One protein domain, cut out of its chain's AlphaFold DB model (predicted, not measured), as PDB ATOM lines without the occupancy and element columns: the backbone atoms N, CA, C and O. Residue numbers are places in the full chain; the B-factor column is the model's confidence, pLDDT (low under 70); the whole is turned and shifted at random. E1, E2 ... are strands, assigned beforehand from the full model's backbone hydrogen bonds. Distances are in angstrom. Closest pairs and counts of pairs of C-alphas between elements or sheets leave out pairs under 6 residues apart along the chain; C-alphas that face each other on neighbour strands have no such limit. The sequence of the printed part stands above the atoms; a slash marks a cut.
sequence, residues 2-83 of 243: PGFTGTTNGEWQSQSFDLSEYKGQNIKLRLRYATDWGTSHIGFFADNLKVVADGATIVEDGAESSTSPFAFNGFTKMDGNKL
ATOM      1  N   PRO A   2     106.622  93.474 164.554       72.62
ATOM      2  CA  PRO A   2     107.475  92.506 163.866       72.62
ATOM      3  C   PRO A   2     108.051  93.145 162.596       72.62
ATOM      4  O   PRO A   2     107.333  93.856 161.893       72.62
ATOM      5  N   GLY A   3     109.338  92.946 162.333       86.25
ATOM      6  CA  GLY A   3     110.044  93.559 161.212       86.25
ATOM      7  C   GLY A   3     111.543  93.287 161.285       86.25
ATOM      8  O   GLY A   3     112.008  92.622 162.211       86.25
ATOM      9  N   PHE A   4     112.286  93.799 160.310       90.00
ATOM     10  CA  PHE A   4     113.742  93.707 160.310       90.00
ATOM     11  C   PHE A   4     114.360  94.694 161.302       90.00
ATOM     12  O   PHE A   4     113.948  95.851 161.382       90.00
ATOM     13  N   THR A   5     115.375  94.230 162.025       89.50
ATOM     14  CA  THR A   5     116.254  95.042 162.874       89.50
ATOM     15  C   THR A   5     117.692  94.560 162.700       89.50
ATOM     16  O   THR A   5     117.902  93.374 162.453       89.50
ATOM     17  N   GLY A   6     118.672  95.440 162.894       90.19
ATOM     18  CA  GLY A   6     120.093  95.114 162.753       90.19
ATOM     19  C   GLY A   6     120.673  95.580 161.418       90.19
ATOM     20  O   GLY A   6     120.161  96.513 160.806       90.19
ATOM     21  N   THR A   7     121.763  94.945 160.994       92.12
ATOM     22  CA  THR A   7     122.530  95.311 159.796       92.12
ATOM     23  C   THR A   7     122.838  94.074 158.960       92.12
ATOM     24  O   THR A   7     123.030  92.984 159.500       92.12
ATOM     25  N   THR A   8     122.908  94.244 157.642       94.00
ATOM     26  CA  THR A   8     123.417  93.230 156.707       94.00
ATOM     27  C   THR A   8     124.917  93.381 156.443       94.00
ATOM     28  O   THR A   8     125.460  92.669 155.607       94.00
ATOM     29  N   ASN A   9     125.592  94.307 157.137       91.75
ATOM     30  CA  ASN A   9     126.985  94.703 156.896       91.75
ATOM     31  C   ASN A   9     127.240  95.201 155.463       91.75
ATOM     32  O   ASN A   9     128.313  94.987 154.915       91.75
ATOM     33  N   GLY A  10     126.248  95.868 154.866       91.81
ATOM     34  CA  GLY A  10     126.340  96.403 153.504       91.81
ATOM     35  C   GLY A  10     126.020  95.390 152.403       91.81
ATOM     36  O   GLY A  10     126.013  95.759 151.235       91.81
ATOM     37  N   GLU A  11     125.706  94.142 152.758       95.62
ATOM     38  CA  GLU A  11     125.358  93.095 151.796       95.62
ATOM     39  C   GLU A  11     123.858  93.091 151.466       95.62
ATOM     40  O   GLU A  11     123.006  93.357 152.324       95.62
ATOM     41  N   TRP A  12     123.513  92.714 150.234       95.56
ATOM     42  CA  TRP A  12     122.126  92.459 149.842       95.56
ATOM     43  C   TRP A  12     121.671  91.081 150.326       95.56
ATOM     44  O   TRP A  12     122.360  90.079 150.133       95.56
ATOM     45  N   GLN A  13     120.480  91.009 150.924       96.25
ATOM     46  CA  GLN A  13     119.887  89.749 151.375       96.25
ATOM     47  C   GLN A  13     118.537  89.504 150.706       96.25
ATOM     48  O   GLN A  13     117.627  90.323 150.812       96.25
ATOM     49  N   SER A  14     118.387  88.338 150.075       96.38
ATOM     50  CA  SER A  14     117.115  87.910 149.490       96.38
ATOM     51  C   SER A  14     116.079  87.628 150.577       96.38
ATOM     52  O   SER A  14     116.337  86.860 151.502       96.38
ATOM     53  N   GLN A  15     114.887  88.208 150.432       95.38
ATOM     54  CA  GLN A  15     113.754  88.001 151.335       95.38
ATOM     55  C   GLN A  15     112.550  87.480 150.550       95.38
ATOM     56  O   GLN A  15     112.297  87.915 149.428       95.38
ATOM     57  N   SER A  16     111.805  86.547 151.142       95.50
ATOM     58  CA  SER A  16     110.592  85.977 150.552       95.50
ATOM     59  C   SER A  16     109.521  85.830 151.623       95.50
ATOM     60  O   SER A  16     109.800  85.369 152.730       95.50
ATOM     61  N   PHE A  17     108.297  86.224 151.284       94.19
ATOM     62  CA  PHE A  17     107.148  86.189 152.180       94.19
ATOM     63  C   PHE A  17     105.997  85.486 151.474       94.19
ATOM     64  O   PHE A  17     105.632  85.864 150.360       94.19
ATOM     65  N   ASP A  18     105.429  84.469 152.118       95.38
ATOM     66  CA  ASP A  18     104.250  83.791 151.592       95.38
ATOM     67  C   ASP A  18     103.010  84.674 151.777       95.38
ATOM     68  O   ASP A  18     102.724  85.145 152.877       95.38
ATOM     69  N   LEU A  19     102.278  84.901 150.687       95.25
ATOM     70  CA  LEU A  19     101.043  85.687 150.664       95.25
ATOM     71  C   LEU A  19      99.798  84.804 150.484       95.25
ATOM     72  O   LEU A  19      98.699  85.324 150.288       95.25
ATOM     73  N   SER A  20      99.945  83.476 150.538       95.25
ATOM     74  CA  SER A  20      98.869  82.514 150.260       95.25
ATOM     75  C   SER A  20      97.651  82.673 151.174       95.25
ATOM     76  O   SER A  20      96.531  82.383 150.750       95.25
ATOM     77  N   GLU A  21      97.832  83.189 152.395       96.25
ATOM     78  CA  GLU A  21      96.728  83.484 153.322       96.25
ATOM     79  C   GLU A  21      95.736  84.535 152.777       96.25
ATOM     80  O   GLU A  21      94.571  84.561 153.174       96.25
ATOM     81  N   TYR A  22      96.161  85.362 151.816       94.88
ATOM     82  CA  TYR A  22      95.351  86.418 151.208       94.88
ATOM     83  C   TYR A  22      94.695  86.006 149.883       94.88
ATOM     84  O   TYR A  22      94.164  86.856 149.164       94.88
ATOM     85  N   LYS A  23      94.713  84.716 149.517       94.50
ATOM     86  CA  LYS A  23      94.148  84.239 148.247       94.50
ATOM     87  C   LYS A  23      92.681  84.659 148.086       94.50
ATOM     88  O   LYS A  23      91.859  84.469 148.980       94.50
ATOM     89  N   GLY A  24      92.352  85.217 146.920       94.44
ATOM     90  CA  GLY A  24      91.008  85.717 146.602       94.44
ATOM     91  C   GLY A  24      90.676  87.094 147.191       94.44
ATOM     92  O   GLY A  24      89.565  87.579 146.982       94.44
ATOM     93  N   GLN A  25      91.611  87.735 147.896       95.88
ATOM     94  CA  GLN A  25      91.444  89.079 148.448       95.88
ATOM     95  C   GLN A  25      92.232  90.112 147.638       95.88
ATOM     96  O   GLN A  25      93.293  89.826 147.086       95.88
ATOM     97  N   ASN A  26      91.737  91.350 147.626       92.94
ATOM     98  CA  ASN A  26      92.500  92.496 147.137       92.94
ATOM     99  C   ASN A  26      93.323  93.074 148.291       92.94
ATOM    100  O   ASN A  26      92.757  93.626 149.236       92.94
ATOM    101  N   ILE A  27      94.646  92.975 148.199       92.50
ATOM    102  CA  ILE A  27      95.570  93.463 149.228       92.50
ATOM    103  C   ILE A  27      96.450  94.603 148.713       92.50
ATOM    104  O   ILE A  27      96.617  94.799 147.511       92.50
ATOM    105  N   LYS A  28      97.041  95.351 149.648       92.50
ATOM    106  CA  LYS A  28      98.125  96.300 149.377       92.50
ATOM    107  C   LYS A  28      99.348  95.877 150.172       92.50
ATOM    108  O   LYS A  28      99.238  95.606 151.365       92.50
ATOM    109  N   LEU A  29     100.504  95.882 149.523       91.62
ATOM    110  CA  LEU A  29     101.789  95.676 150.180       91.62
ATOM    111  C   LEU A  29     102.407  97.034 150.508       91.62
ATOM    112  O   LEU A  29     102.276  97.992 149.744       91.62
ATOM    113  N   ARG A  30     103.068  97.127 151.664       93.31
ATOM    114  CA  ARG A  30     103.753  98.344 152.102       93.31
ATOM    115  C   ARG A  30     105.046  97.988 152.809       93.31
ATOM    116  O   ARG A  30     105.017  97.309 153.832       93.31
ATOM    117  N   LEU A  31     106.146  98.550 152.322       93.88
ATOM    118  CA  LEU A  31     107.393  98.637 153.069       93.88
ATOM    119  C   LEU A  31     107.309  99.845 154.003       93.88
ATOM    120  O   LEU A  31     106.868 100.924 153.605       93.88
ATOM    121  N   ARG A  32     107.665  99.652 155.273       94.56
ATOM    122  CA  ARG A  32     107.635 100.708 156.287       94.56
ATOM    123  C   ARG A  32     108.964 100.734 157.024       94.56
ATOM    124  O   ARG A  32     109.297  99.768 157.701       94.56
ATOM    125  N   TYR A  33     109.650 101.866 156.939       94.25
ATOM    126  CA  TYR A  33     110.799 102.192 157.774       94.25
ATOM    127  C   TYR A  33     110.335 103.078 158.937       94.25
ATOM    128  O   TYR A  33     109.508 103.972 158.746       94.25
ATOM    129  N   ALA A  34     110.782 102.775 160.153       92.00
ATOM    130  CA  ALA A  34     110.418 103.507 161.361       92.00
ATOM    131  C   ALA A  34     111.639 103.595 162.280       92.00
ATOM    132  O   ALA A  34     112.270 102.574 162.549       92.00
ATOM    133  N   THR A  35     111.936 104.800 162.755       91.19
ATOM    134  CA  THR A  35     113.060 105.104 163.647       91.19
ATOM    135  C   THR A  35     112.553 105.583 165.005       91.19
ATOM    136  O   THR A  35     111.406 106.024 165.133       91.19
ATOM    137  N   ASP A  36     113.399 105.479 166.025       89.38
ATOM    138  CA  ASP A  36     113.227 106.179 167.292       89.38
ATOM    139  C   ASP A  36     114.056 107.479 167.301       89.38
ATOM    140  O   ASP A  36     114.556 107.924 166.268       89.38
ATOM    141  N   TRP A  37     114.142 108.133 168.459       84.50
ATOM    142  CA  TRP A  37     114.871 109.394 168.636       84.50
ATOM    143  C   TRP A  37     116.334 109.193 169.065       84.50
ATOM    144  O   TRP A  37     117.029 110.179 169.289       84.50
ATOM    145  N   GLY A  38     116.781 107.943 169.236       82.44
ATOM    146  CA  GLY A  38     118.083 107.611 169.807       82.44
ATOM    147  C   GLY A  38     119.224 107.704 168.801       82.44
ATOM    148  O   GLY A  38     120.075 108.583 168.907       82.44
ATOM    149  N   THR A  39     119.270 106.780 167.841       79.12
ATOM    150  CA  THR A  39     120.378 106.678 166.879       79.12
ATOM    151  C   THR A  39     119.875 106.488 165.458       79.12
ATOM    152  O   THR A  39     118.866 105.828 165.217       79.12
ATOM    153  N   SER A  40     120.622 107.034 164.499       81.88
ATOM    154  CA  SER A  40     120.366 106.848 163.072       81.88
ATOM    155  C   SER A  40     121.478 106.017 162.440       81.88
ATOM    156  O   SER A  40     122.655 106.194 162.734       81.88
ATOM    157  N   HIS A  41     121.091 105.094 161.565       86.00
ATOM    158  CA  HIS A  41     122.006 104.299 160.748       86.00
ATOM    159  C   HIS A  41     121.679 104.520 159.267       86.00
ATOM    160  O   HIS A  41     120.755 105.264 158.945       86.00
ATOM    161  N   ILE A  42     122.408 103.853 158.367       87.75
ATOM    162  CA  ILE A  42     122.284 104.032 156.910       87.75
ATOM    163  C   ILE A  42     120.846 103.883 156.378       87.75
ATOM    164  O   ILE A  42     120.487 104.496 155.378       87.75
ATOM    165  N   GLY A  43     120.011 103.106 157.073       91.00
ATOM    166  CA  GLY A  43     118.591 102.956 156.778       91.00
ATOM    167  C   GLY A  43     118.254 101.608 156.154       91.00
ATOM    168  O   GLY A  43     118.945 100.614 156.371       91.00
ATOM    169  N   PHE A  44     117.144 101.570 155.419       93.81
ATOM    170  CA  PHE A  44     116.621 100.367 154.777       93.81
ATOM    171  C   PHE A  44     116.479 100.588 153.274       93.81
ATOM    172  O   PHE A  44     115.821 101.534 152.839       93.81
ATOM    173  N   PHE A  45     117.047  99.663 152.507       94.94
ATOM    174  CA  PHE A  45     117.010  99.645 151.052       94.94
ATOM    175  C   PHE A  45     116.329  98.361 150.587       94.94
ATOM    176  O   PHE A  45     116.467  97.309 151.212       94.94
ATOM    177  N   ALA A  46     115.575  98.457 149.498       94.81
ATOM    178  CA  ALA A  46     114.916  97.326 148.870       94.81
ATOM    179  C   ALA A  46     115.040  97.463 147.358       94.81
ATOM    180  O   ALA A  46     114.870  98.559 146.826       94.81
ATOM    181  N   ASP A  47     115.317  96.348 146.700       96.25
ATOM    182  CA  ASP A  47     115.495  96.273 145.258       96.25
ATOM    183  C   ASP A  47     115.012  94.907 144.746       96.25
ATOM    184  O   ASP A  47     114.813  93.976 145.536       96.25
ATOM    185  N   ASN A  48     114.800  94.792 143.434       96.38
ATOM    186  CA  ASN A  48     114.319  93.593 142.746       96.38
ATOM    187  C   ASN A  48     113.019  93.044 143.357       96.38
ATOM    188  O   ASN A  48     112.865  91.843 143.602       96.38
ATOM    189  N   LEU A  49     112.064  93.941 143.618       96.12
ATOM    190  CA  LEU A  49     110.776  93.593 144.203       96.12
ATOM    191  C   LEU A  49     109.938  92.813 143.196       96.12
ATOM    192  O   LEU A  49     109.635  93.298 142.106       96.12
ATOM    193  N   LYS A  50     109.515  91.613 143.593       96.38
ATOM    194  CA  LYS A  50     108.751  90.704 142.743       96.38
ATOM    195  C   LYS A  50     107.566  90.109 143.490       96.38
ATOM    196  O   LYS A  50     107.724  89.582 144.588       96.38
ATOM    197  N   VAL A  51     106.385  90.148 142.876       95.38
ATOM    198  CA  VAL A  51     105.179  89.476 143.381       95.38
ATOM    199  C   VAL A  51     104.728  88.448 142.356       95.38
ATOM    200  O   VAL A  51     104.513  88.776 141.188       95.38
ATOM    201  N   VAL A  52     104.575  87.204 142.807       95.94
ATOM    202  CA  VAL A  52     104.124  86.075 141.990       95.94
ATOM    203  C   VAL A  52     102.788  85.577 142.529       95.94
ATOM    204  O   VAL A  52     102.663  85.321 143.724       95.94
ATOM    205  N   ALA A  53     101.801  85.420 141.651       94.50
ATOM    206  CA  ALA A  53     100.503  84.833 141.961       94.50
ATOM    207  C   ALA A  53     100.168  83.771 140.910       94.50
ATOM    208  O   ALA A  53     100.383  83.989 139.720       94.50
ATOM    209  N   ASP A  54      99.694  82.604 141.356       92.44
ATOM    210  CA  ASP A  54      99.324  81.474 140.487       92.44
ATOM    211  C   ASP A  54     100.411  81.103 139.448       92.44
ATOM    212  O   ASP A  54     100.128  80.725 138.314       92.44
ATOM    213  N   GLY A  55     101.686  81.223 139.841       93.12
ATOM    214  CA  GLY A  55     102.848  80.924 138.995       93.12
ATOM    215  C   GLY A  55     103.266  82.038 138.025       93.12
ATOM    216  O   GLY A  55     104.262  81.868 137.325       93.12
ATOM    217  N   ALA A  56     102.566  83.175 137.995       95.94
ATOM    218  CA  ALA A  56     102.874  84.316 137.134       95.94
ATOM    219  C   ALA A  56     103.390  85.523 137.932       95.94
ATOM    220  O   ALA A  56     102.854  85.863 138.988       95.94
ATOM    221  N   THR A  57     104.413  86.205 137.411       96.31
ATOM    222  CA  THR A  57     104.850  87.505 137.939       96.31
ATOM    223  C   THR A  57     103.790  88.559 137.629       96.31
ATOM    224  O   THR A  57     103.485  88.797 136.463       96.31
ATOM    225  N   ILE A  58     103.247  89.202 138.663       94.06
ATOM    226  CA  ILE A  58     102.237  90.266 138.532       94.06
ATOM    227  C   ILE A  58     102.780  91.653 138.891       94.06
ATOM    228  O   ILE A  58     102.204  92.660 138.489       94.06
ATOM    229  N   VAL A  59     103.889  91.712 139.633       94.31
ATOM    230  CA  VAL A  59     104.644  92.936 139.928       94.31
ATOM    231  C   VAL A  59     106.126  92.606 139.822       94.31
ATOM    232  O   VAL A  59     106.564  91.595 140.371       94.31
ATOM    233  N   GLU A  60     106.877  93.465 139.142       95.75
ATOM    234  CA  GLU A  60     108.336  93.425 139.056       95.75
ATOM    235  C   GLU A  60     108.851  94.868 139.019       95.75
ATOM    236  O   GLU A  60     108.433  95.652 138.166       95.75
ATOM    237  N   ASP A  61     109.687  95.242 139.985       95.94
ATOM    238  CA  ASP A  61     110.288  96.573 140.086       95.94
ATOM    239  C   ASP A  61     111.716  96.468 140.639       95.94
ATOM    240  O   ASP A  61     111.917  96.188 141.821       95.94
ATOM    241  N   GLY A  62     112.697  96.684 139.762       95.62
ATOM    242  CA  GLY A  62     114.118  96.819 140.105       95.62
ATOM    243  C   GLY A  62     114.564  98.278 140.229       95.62
ATOM    244  O   GLY A  62     115.713  98.590 139.979       95.62
ATOM    245  N   ALA A  63     113.633  99.207 140.460       94.88
ATOM    246  CA  ALA A  63     113.860 100.645 140.594       94.88
ATOM    247  C   ALA A  63     114.408 101.397 139.357       94.88
ATOM    248  O   ALA A  63     114.322 102.626 139.349       94.88
ATOM    249  N   GLU A  64     114.821 100.728 138.278       94.44
ATOM    250  CA  GLU A  64     115.431 101.385 137.102       94.44
ATOM    251  C   GLU A  64     114.455 102.109 136.166       94.44
ATOM    252  O   GLU A  64     114.831 103.008 135.413       94.44
ATOM    253  N   SER A  65     113.175 101.734 136.186       92.38
ATOM    254  CA  SER A  65     112.163 102.379 135.342       92.38
ATOM    255  C   SER A  65     111.847 103.798 135.831       92.38
ATOM    256  O   SER A  65     111.822 104.069 137.030       92.38
ATOM    257  N   SER A  66     111.502 104.720 134.932       89.94
ATOM    258  CA  SER A  66     111.003 106.048 135.329       89.94
ATOM    259  C   SER A  66     109.654 105.986 136.061       89.94
ATOM    260  O   SER A  66     109.300 106.904 136.798       89.94
ATOM    261  N   THR A  67     108.913 104.891 135.891       91.44
ATOM    262  CA  THR A  67     107.660 104.599 136.591       91.44
ATOM    263  C   THR A  67     107.857 103.459 137.588       91.44
ATOM    264  O   THR A  67     108.710 102.595 137.400       91.44
ATOM    265  N   SER A  68     107.073 103.452 138.666       93.75
ATOM    266  CA  SER A  68     107.057 102.365 139.648       93.75
ATOM    267  C   SER A  68     105.611 101.957 139.942       93.75
ATOM    268  O   SER A  68     104.739 102.830 140.006       93.75
ATOM    269  N   PRO A  69     105.329 100.654 140.136       92.50
ATOM    270  CA  PRO A  69     104.053 100.186 140.669       92.50
ATOM    271  C   PRO A  69     103.835 100.584 142.140       92.50
ATOM    272  O   PRO A  69     102.710 100.486 142.634       92.50
ATOM    273  N   PHE A  70     104.874 101.033 142.853       92.81
ATOM    274  CA  PHE A  70     104.785 101.484 144.237       92.81
ATOM    275  C   PHE A  70     104.546 102.994 144.326       92.81
ATOM    276  O   PHE A  70     105.178 103.801 143.647       92.81
ATOM    277  N   ALA A  71     103.647 103.385 145.230       94.62
ATOM    278  CA  ALA A  71     103.513 104.775 145.639       94.62
ATOM    279  C   ALA A  71     104.539 105.091 146.734       94.62
ATOM    280  O   ALA A  71     104.587 104.413 147.764       94.62
ATOM    281  N   PHE A  72     105.325 106.143 146.530       94.50
ATOM    282  CA  PHE A  72     106.343 106.581 147.477       94.50
ATOM    283  C   PHE A  72     105.770 107.561 148.506       94.50
ATOM    284  O   PHE A  72     105.098 108.531 148.161       94.50
ATOM    285  N   ASN A  73     106.052 107.308 149.785       94.56
ATOM    286  CA  ASN A  73     105.784 108.228 150.890       94.56
ATOM    287  C   ASN A  73     106.970 108.163 151.866       94.56
ATOM    288  O   ASN A  73     107.075 107.221 152.650       94.56
ATOM    289  N   GLY A  74     107.903 109.106 151.738       94.19
ATOM    290  CA  GLY A  74     109.181 109.128 152.459       94.19
ATOM    291  C   GLY A  74     110.307 108.352 151.766       94.19
ATOM    292  O   GLY A  74     111.422 108.852 151.699       94.19
ATOM    293  N   PHE A  75     110.024 107.175 151.197       94.19
ATOM    294  CA  PHE A  75     110.991 106.462 150.350       94.19
ATOM    295  C   PHE A  75     111.264 107.224 149.051       94.19
ATOM    296  O   PHE A  75     110.355 107.817 148.474       94.19
ATOM    297  N   THR A  76     112.493 107.137 148.556       92.81
ATOM    298  CA  THR A  76     112.911 107.687 147.265       92.81
ATOM    299  C   THR A  76     113.740 106.656 146.511       92.81
ATOM    300  O   THR A  76     114.326 105.759 147.116       92.81
ATOM    301  N   LYS A  77     113.816 106.796 145.186       92.75
ATOM    302  CA  LYS A  77     114.859 106.120 144.410       92.75
ATOM    303  C   LYS A  77     116.199 106.782 144.730       92.75
ATOM    304  O   LYS A  77     116.250 108.005 144.849       92.75
ATOM    305  N   MET A  78     117.242 105.983 144.919       90.62
ATOM    306  CA  MET A  78     118.577 106.448 145.290       90.62
ATOM    307  C   MET A  78     119.608 105.719 144.432       90.62
ATOM    308  O   MET A  78     119.497 104.517 144.225       90.62
ATOM    309  N   ASP A  79     120.604 106.452 143.952       91.62
ATOM    310  CA  ASP A  79     121.699 105.970 143.099       91.62
ATOM    311  C   ASP A  79     122.924 105.494 143.907       91.62
ATOM    312  O   ASP A  79     124.022 105.340 143.376       91.62
ATOM    313  N   GLY A  80     122.738 105.298 145.214       89.94
ATOM    314  CA  GLY A  80     123.789 105.000 146.183       89.94
ATOM    315  C   GLY A  80     124.427 106.229 146.833       89.94
ATOM    316  O   GLY A  80     125.186 106.061 147.785       89.94
ATOM    317  N   ASN A  81     124.108 107.451 146.389       89.88
ATOM    318  CA  ASN A  81     124.681 108.673 146.948       89.88
ATOM    319  C   ASN A  81     123.652 109.470 147.755       89.88
ATOM    320  O   ASN A  81     122.471 109.564 147.413       89.88
ATOM    321  N   LYS A  82     124.132 110.108 148.823       86.69
ATOM    322  CA  LYS A  82     123.378 111.091 149.599       86.69
ATOM    323  C   LYS A  82     124.193 112.373 149.672       86.69
ATOM    324  O   LYS A  82     125.292 112.373 150.215       86.69
ATOM    325  N   LEU A  83     123.637 113.452 149.138       90.94
ATOM    326  CA  LEU A  83     124.168 114.791 149.360       90.94
ATOM    327  C   LEU A  83     123.604 115.330 150.674       90.94
ATOM    328  O   LEU A  83     122.411 115.177 150.952       90.94
TER     329      LEU A  83
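This is residues 2 to 83 of the 243 residues of a protein of Neobacillus niacini (UniProt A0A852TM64). The domain has little regular structure: one small hairpin of two strands, E1 and E2, and long winding stretches. Residues 2 to 48 run the length of the domain to a turn near Gly 24 and fold back before E1; residues 62 to 83 loop away after E2. The printed part has 82 residues, no named helix and two strands, E1 then E2, in an antiparallel sheet. The class is all strand, with 11 residues in named elements. The whole is loose, radius of gyration of the C-alphas 14.8 A, spanning 42 by 32 by 24 A.

E1, residues 49 to 53, is 13.7 A long and begins at C-alpha 49 (110.776, 93.593, 144.203). E2, residues 56 to 61, is 14.6 A long and ends at C-alpha 61 (110.288, 96.573, 140.086).

E1 and E2 form a hairpin with a tight link, antiparallel at 164 degrees between directions. C-alphas 50 and 60 face each other, 4.6 A apart. N 51 and O 59, and N 49 and O 61, are within hydrogen-bond range, each 2.9 A.

The C-alphas farthest apart, of Gly 24 and Leu 83, are 44.2 A apart. The printed part has no cut, and no printed residue is under 70 in pLDDT.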